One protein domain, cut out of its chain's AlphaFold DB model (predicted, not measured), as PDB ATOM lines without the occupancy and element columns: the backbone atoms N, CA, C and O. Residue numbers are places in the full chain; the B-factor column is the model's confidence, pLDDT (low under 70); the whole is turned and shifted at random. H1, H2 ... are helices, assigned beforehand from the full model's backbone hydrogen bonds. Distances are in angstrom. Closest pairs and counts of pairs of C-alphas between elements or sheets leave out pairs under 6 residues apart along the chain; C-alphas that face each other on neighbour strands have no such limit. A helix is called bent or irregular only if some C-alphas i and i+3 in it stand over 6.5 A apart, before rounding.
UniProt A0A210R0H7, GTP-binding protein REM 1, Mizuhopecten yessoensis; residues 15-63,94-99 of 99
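AT A GLANCE: This is residues 15 to 63 and 94 to 99 of the 99 residues of the protein "GTP-binding protein REM 1" of Mizuhopecten yessoensis (UniProt A0A210R0H7). Picture an open, flattened Z: the long helix H2 makes one bar, the shorter helix H1 the other, and the unnamed stretch of residues 26 to 40 runs back slantwise between them as the diagonal. At the corner before H2, residues 34 to 39 stick out, while the separate piece of residues 94 to 99 lies over one flat side of the Z. The printed part has 55 residues with two named helices, H1 then H2, and no named strand; the class is all helix. It is loose, with a radius of gyration of the C-alphas of 13.3 A, and spans 43 by 24 by 11 A.

IN THESE COORDINATES: Find C-alpha 41 at (42.395, 21.280, 38.773); from there H2, residues 41 to 59, runs 27.4 A to C-alpha 59 at (49.132, 2.972, 19.519). Then go back to C-alpha 16 at (44.477, 33.237, 26.477), where H1, residues 16 to 25, begins; it ends 14.3 A away at C-alpha 25.

HOW THE PARTS SIT: Compare the two ends of each helix: in both H2 and H1, x rises while y and z fall from the first C-alpha to the last. H1 and H2 are apart, with no C-alpha of the one within 8 A of the other. A long link of 15 residues, 26 to 40, joins them. Look along the backbones of H1 and H2, and you find every O i to N i+4 pair within hydrogen-bond range. Neither helix is bent or irregular.

THE WHOLE: The two C-alphas farthest apart are those of Val 36 and Arg 63, at 44.7 A. Residues 64 to 93 are not printed, and C-alphas 63 and 94 are 27.1 A apart across this cut. In the B-factor column the mean pLDDT of the printed part is 89.2, and residues 60 to 63 are under 70.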
ATOM      1  N   SER A  15      47.965  36.653  26.835       90.69
ATOM      2  CA  SER A  15      46.539  36.469  26.549       90.69
ATOM      3  C   SER A  15      46.193  34.990  26.348       90.69
ATOM      4  O   SER A  15      46.972  34.208  25.795       90.69
ATOM      5  N   LEU A  16      44.969  34.600  26.700       88.38
ATOM      6  CA  LEU A  16      44.477  33.237  26.477       88.38
ATOM      7  C   LEU A  16      44.506  32.831  24.989       88.38
ATOM      8  O   LEU A  16      44.745  31.668  24.660       88.38
ATOM      9  N   THR A  17      44.311  33.779  24.071       89.38
ATOM     10  CA  THR A  17      44.427  33.535  22.625       89.38
ATOM     11  C   THR A  17      45.853  33.159  22.226       89.38
ATOM     12  O   THR A  17      46.047  32.212  21.460       89.38
ATOM     13  N   GLU A  18      46.847  33.861  22.766       91.75
ATOM     14  CA  GLU A  18      48.262  33.596  22.506       91.75
ATOM     15  C   GLU A  18      48.693  32.247  23.087       91.75
ATOM     16  O   GLU A  18      49.263  31.419  22.372       91.75
ATOM     17  N   ALA A  19      48.325  31.961  24.337       91.31
ATOM     18  CA  ALA A  19      48.633  30.684  24.975       91.31
ATOM     19  C   ALA A  19      48.046  29.489  24.190       91.31
ATOM     20  O   ALA A  19      48.732  28.492  23.934       91.31
ATOM     21  N   LYS A  20      46.802  29.617  23.707       89.44
ATOM     22  CA  LYS A  20      46.167  28.621  22.826       89.44
ATOM     23  C   LYS A  20      46.895  28.468  21.488       89.44
ATOM     24  O   LYS A  20      47.007  27.348  20.983       89.44
ATOM     25  N   ALA A  21      47.381  29.561  20.901       90.62
ATOM     26  CA  ALA A  21      48.127  29.522  19.645       90.62
ATOM     27  C   ALA A  21      49.462  28.771  19.799       90.62
ATOM     28  O   ALA A  21      49.811  27.950  18.942       90.62
ATOM     29  N   VAL A  22      50.166  28.975  20.914       91.69
ATOM     30  CA  VAL A  22      51.398  28.240  21.240       91.69
ATOM     31  C   VAL A  22      51.109  26.750  21.419       91.69
ATOM     32  O   VAL A  22      51.742  25.925  20.759       91.69
ATOM     33  N   ALA A  23      50.100  26.385  22.216       92.56
ATOM     34  CA  ALA A  23      49.725  24.982  22.408       92.56
ATOM     35  C   ALA A  23      49.406  24.284  21.075       92.56
ATOM     36  O   ALA A  23      49.886  23.178  20.817       92.56
ATOM     37  N   LYS A  24      48.680  24.967  20.182       87.06
ATOM     38  CA  LYS A  24      48.397  24.479  18.827       87.06
ATOM     39  C   LYS A  24      49.663  24.263  18.002       87.06
ATOM     40  O   LYS A  24      49.765  23.252  17.310       87.06
ATOM     41  N   THR A  25      50.619  25.183  18.084       89.19
ATOM     42  CA  THR A  25      51.891  25.108  17.347       89.19
ATOM     43  C   THR A  25      52.681  23.852  17.718       89.19
ATOM     44  O   THR A  25      53.251  23.204  16.844       89.19
ATOM     45  N   TYR A  26      52.636  23.455  18.990       88.62
ATOM     46  CA  TYR A  26      53.305  22.252  19.493       88.62
ATOM     47  C   TYR A  26      52.414  20.997  19.523       88.62
ATOM     48  O   TYR A  26      52.817  19.981  20.087       88.62
ATOM     49  N   GLY A  27      51.198  21.040  18.961       86.50
ATOM     50  CA  GLY A  27      50.262  19.906  19.002       86.50
ATOM     51  C   GLY A  27      49.899  19.465  20.426       86.50
ATOM     52  O   GLY A  27      49.662  18.283  20.677       86.50
ATOM     53  N   SER A  28      49.914  20.404  21.370       90.75
ATOM     54  CA  SER A  28      49.643  20.188  22.790       90.75
ATOM     55  C   SER A  28      48.217  20.599  23.159       90.75
ATOM     56  O   SER A  28      47.577  21.396  22.465       90.75
ATOM     57  N   LYS A  29      47.712  20.049  24.267       92.88
ATOM     58  CA  LYS A  29      46.461  20.500  24.888       92.88
ATOM     59  C   LYS A  29      46.727  21.709  25.790       92.88
ATOM     60  O   LYS A  29      47.817  21.830  26.341       92.88
ATOM     61  N   PHE A  30      45.735  22.580  25.939       94.25
ATOM     62  CA  PHE A  30      45.788  23.786  26.763       94.25
ATOM     63  C   PHE A  30      44.635  23.804  27.766       94.25
ATOM     64  O   PHE A  30      43.486  23.577  27.384       94.25
ATOM     65  N   VAL A  31      44.948  24.125  29.022       94.00
ATOM     66  CA  VAL A  31      43.988  24.335  30.113       94.00
ATOM     67  C   VAL A  31      44.531  25.453  30.989       94.00
ATOM     68  O   VAL A  31      45.666  25.372  31.453       94.00
ATOM     69  N   GLU A  32      43.731  26.486  31.216       92.88
ATOM     70  CA  GLU A  32      44.039  27.498  32.221       92.88
ATOM     71  C   GLU A  32      43.589  26.988  33.594       92.88
ATOM     72  O   GLU A  32      42.505  26.418  33.716       92.88
ATOM     73  N   THR A  33      44.428  27.134  34.618       94.19
ATOM     74  CA  THR A  33      44.151  26.628  35.971       94.19
ATOM     75  C   THR A  33      44.610  27.630  37.022       94.19
ATOM     76  O   THR A  33      45.522  28.419  36.779       94.19
ATOM     77  N   SER A  34      43.993  27.593  38.203       93.94
ATOM     78  CA  SER A  34      44.432  28.378  39.362       93.94
ATOM     79  C   SER A  34      44.271  27.559  40.635       93.94
ATOM     80  O   SER A  34      43.163  27.164  40.990       93.94
ATOM     81  N   THR A  35      45.371  27.319  41.344       94.56
ATOM     82  CA  THR A  35      45.367  26.554  42.600       94.56
ATOM     83  C   THR A  35      44.773  27.345  43.761       94.56
ATOM     84  O   THR A  35      44.156  26.755  44.641       94.56
ATOM     85  N   VAL A  36      44.897  28.677  43.739       94.50
ATOM     86  CA  VAL A  36      44.400  29.571  44.801       94.50
ATOM     87  C   VAL A  36      42.884  29.465  44.959       94.50
ATOM     88  O   VAL A  36      42.378  29.487  46.076       94.50
ATOM     89  N   VAL A  37      42.165  29.326  43.843       93.00
ATOM     90  CA  VAL A  37      40.695  29.226  43.822       93.00
ATOM     91  C   VAL A  37      40.203  27.853  43.353       93.00
ATOM     92  O   VAL A  37      39.026  27.694  43.044       93.00
ATOM     93  N   ASN A  38      41.103  26.867  43.277       94.19
ATOM     94  CA  ASN A  38      40.833  25.511  42.791       94.19
ATOM     95  C   ASN A  38      40.146  25.454  41.403       94.19
ATOM     96  O   ASN A  38      39.276  24.622  41.147       94.19
ATOM     97  N   HIS A  39      40.523  26.353  40.491       95.00
ATOM     98  CA  HIS A  39      39.988  26.412  39.132       95.00
ATOM     99  C   HIS A  39      40.643  25.354  38.237       95.00
ATOM    100  O   HIS A  39      41.869  25.321  38.105       95.00
ATOM    101  N   ASN A  40      39.812  24.526  37.598       94.88
ATOM    102  CA  ASN A  40      40.181  23.548  36.566       94.88
ATOM    103  C   ASN A  40      41.215  22.482  36.977       94.88
ATOM    104  O   ASN A  40      41.768  21.803  36.113       94.88
ATOM    105  N   ILE A  41      41.446  22.284  38.276       97.56
ATOM    106  CA  ILE A  41      42.395  21.280  38.773       97.56
ATOM    107  C   ILE A  41      41.920  19.861  38.436       97.56
ATOM    108  O   ILE A  41      42.666  19.098  37.824       97.56
ATOM    109  N   ASP A  42      40.665  19.532  38.748       96.88
ATOM    110  CA  ASP A  42      40.094  18.214  38.445       96.88
ATOM    111  C   ASP A  42      40.062  17.952  36.934       96.88
ATOM    112  O   ASP A  42      40.469  16.887  36.472       96.88
ATOM    113  N   GLU A  43      39.651  18.958  36.158       95.56
ATOM    114  CA  GLU A  43      39.620  18.908  34.694       95.56
ATOM    115  C   GLU A  43      41.015  18.632  34.113       95.56
ATOM    116  O   GLU A  43      41.169  17.773  33.244       95.56
ATOM    117  N   LEU A  44      42.059  19.288  34.632       96.00
ATOM    118  CA  LEU A  44      43.438  19.044  34.212       96.00
ATOM    119  C   LEU A  44      43.882  17.608  34.532       96.00
ATOM    120  O   LEU A  44      44.427  16.924  33.662       96.00
ATOM    121  N   LEU A  45      43.650  17.139  35.759       97.69
ATOM    122  CA  LEU A  45      44.093  15.814  36.206       97.69
ATOM    123  C   LEU A  45      43.375  14.687  35.448       97.69
ATOM    124  O   LEU A  45      44.021  13.774  34.916       97.69
ATOM    125  N   VAL A  46      42.047  14.768  35.340       97.44
ATOM    126  CA  VAL A  46      41.234  13.811  34.573       97.44
ATOM    127  C   VAL A  46      41.579  13.888  33.085       97.44
ATOM    128  O   VAL A  46      41.684  12.852  32.417       97.44
ATOM    129  N   GLY A  47      41.816  15.090  32.564       95.88
ATOM    130  CA  GLY A  47      42.197  15.320  31.177       95.88
ATOM    131  C   GLY A  47      43.544  14.701  30.801       95.88
ATOM    132  O   GLY A  47      43.640  14.016  29.781       95.88
ATOM    133  N   ILE A  48      44.574  14.850  31.642       96.38
ATOM    134  CA  ILE A  48      45.884  14.203  31.435       96.38
ATOM    135  C   ILE A  48      45.723  12.680  31.385       96.38
ATOM    136  O   ILE A  48      46.204  12.034  30.446       96.38
ATOM    137  N   LEU A  49      45.004  12.097  32.349       97.69
ATOM    138  CA  LEU A  49      44.760  10.654  32.386       97.69
ATOM    139  C   LEU A  49      43.994  10.172  31.143       97.69
ATOM    140  O   LEU A  49      44.307   9.118  30.579       97.69
ATOM    141  N   SER A  50      43.015  10.953  30.689       95.75
ATOM    142  CA  SER A  50      42.241  10.674  29.476       95.75
ATOM    143  C   SER A  50      43.129  10.680  28.232       95.75
ATOM    144  O   SER A  50      43.087   9.728  27.451       95.75
ATOM    145  N   GLN A  51      44.006  11.677  28.084       94.06
ATOM    146  CA  GLN A  51      44.965  11.753  26.976       94.06
ATOM    147  C   GLN A  51      45.954  10.586  26.962       94.06
ATOM    148  O   GLN A  51      46.227  10.035  25.893       94.06
ATOM    149  N   ILE A  52      46.458  10.164  28.126       94.75
ATOM    150  CA  ILE A  52      47.316   8.975  28.234       94.75
ATOM    151  C   ILE A  52      46.562   7.743  27.718       94.75
ATOM    152  O   ILE A  52      47.042   7.053  26.817       94.75
ATOM    153  N   ARG A  53      45.345   7.499  28.221       94.62
ATOM    154  CA  ARG A  53      44.518   6.347  27.817       94.62
ATOM    155  C   ARG A  53      44.177   6.361  26.325       94.62
ATOM    156  O   ARG A  53      44.219   5.312  25.685       94.62
ATOM    157  N   LEU A  54      43.844   7.523  25.764       92.06
ATOM    158  CA  LEU A  54      43.551   7.680  24.337       92.06
ATOM    159  C   LEU A  54      44.775   7.371  23.471       92.06
ATOM    160  O   LEU A  54      44.656   6.634  22.490       92.06
ATOM    161  N   LYS A  55      45.952   7.886  23.849       89.00
ATOM    162  CA  LYS A  55      47.206   7.638  23.125       89.00
ATOM    163  C   LYS A  55      47.596   6.163  23.147       89.00
ATOM    164  O   LYS A  55      47.957   5.646  22.095       89.00
ATOM    165  N   LEU A  56      47.454   5.480  24.286       91.44
ATOM    166  CA  LEU A  56      47.701   4.036  24.386       91.44
ATOM    167  C   LEU A  56      46.770   3.245  23.450       91.44
ATOM    168  O   LEU A  56      47.243   2.531  22.571       91.44
ATOM    169  N   LYS A  57      45.452   3.495  23.513       89.62
ATOM    170  CA  LYS A  57      44.464   2.853  22.620       89.62
ATOM    171  C   LYS A  57      44.725   3.101  21.130       89.62
ATOM    172  O   LYS A  57      44.355   2.282  20.293       89.62
ATOM    173  N   HIS A  58      45.284   4.258  20.777       83.00
ATOM    174  CA  HIS A  58      45.631   4.583  19.392       83.00
ATOM    175  C   HIS A  58      46.942   3.938  18.930       83.00
ATOM    176  O   HIS A  58      47.067   3.667  17.737       83.00
ATOM    177  N   GLN A  59      47.891   3.686  19.834       78.38
ATOM    178  CA  GLN A  59      49.132   2.972  19.519       78.38
ATOM    179  C   GLN A  59      48.905   1.469  19.317       78.38
ATOM    180  O   GLN A  59      49.561   0.881  18.461       78.38
ATOM    181  N   ASP A  60      47.933   0.880  20.020       66.31
ATOM    182  CA  ASP A  60      47.597  -0.550  19.919       66.31
ATOM    183  C   ASP A  60      46.853  -0.934  18.631       66.31
ATOM    184  O   ASP A  60      46.689  -2.117  18.329       66.31
ATOM    185  N   LYS A  61      46.395   0.041  17.835       61.41
ATOM    186  CA  LYS A  61      45.847  -0.261  16.511       61.41
ATOM    187  C   LYS A  61      47.013  -0.690  15.618       61.41
ATOM    188  O   LYS A  61      47.881   0.148  15.352       61.41
ATOM    189  N   PRO A  62      47.055  -1.944  15.116       51.19
ATOM    190  CA  PRO A  62      48.052  -2.314  14.128       51.19
ATOM    191  C   PRO A  62      47.900  -1.322  12.984       51.19
ATOM    192  O   PRO A  62      46.800  -1.159  12.454       51.19
ATOM    193  N   ARG A  63      48.983  -0.611  12.650       54.16
ATOM    194  CA  ARG A  63      49.047   0.193  11.430       54.16
ATOM    195  C   ARG A  63      48.697  -0.766  10.303       54.16
ATOM    196  O   ARG A  63      49.537  -1.576   9.911       54.16
ATOM    197  N   GLN A  94      41.747  22.356  22.965       82.81
ATOM    198  CA  GLN A  94      40.934  22.786  24.108       82.81
ATOM    199  C   GLN A  94      40.107  21.644  24.705       82.81
ATOM    200  O   GLN A  94      39.578  21.781  25.801       82.81
ATOM    201  N   ASN A  95      39.988  20.519  23.998       86.69
ATOM    202  CA  ASN A  95      39.239  19.363  24.461       86.69
ATOM    203  C   ASN A  95      40.214  18.252  24.882       86.69
ATOM    204  O   ASN A  95      40.883  17.631  24.049       86.69
ATOM    205  N   LEU A  96      40.283  18.008  26.193       88.94
ATOM    206  CA  LEU A  96      41.150  17.004  26.815       88.94
ATOM    207  C   LEU A  96      40.668  15.563  26.611       88.94
ATOM    208  O   LEU A  96      41.393  14.622  26.936       88.94
ATOM    209  N   TYR A  97      39.487  15.368  26.035       88.50
ATOM    210  CA  TYR A  97      38.834  14.066  25.902       88.50
ATOM    211  C   TYR A  97      38.867  13.508  24.474       88.50
ATOM    212  O   TYR A  97      38.318  12.440  24.210       88.50
ATOM    213  N   VAL A  98      39.537  14.202  23.549       86.50
ATOM    214  CA  VAL A  98      39.731  13.776  22.153       86.50
ATOM    215  C   VAL A  98      41.202  13.891  21.757       86.50
ATOM    216  O   VAL A  98      41.952  14.632  22.391       86.50
ATOM    217  N   LEU A  99      41.636  13.166  20.725       80.38
ATOM    218  CA  LEU A  99      42.994  13.277  20.171       80.38
ATOM    219  C   LEU A  99      43.130  14.471  19.223       80.38
ATOM    220  O   LEU A  99      42.189  14.754  18.455       80.38
TER     221      LEU A  99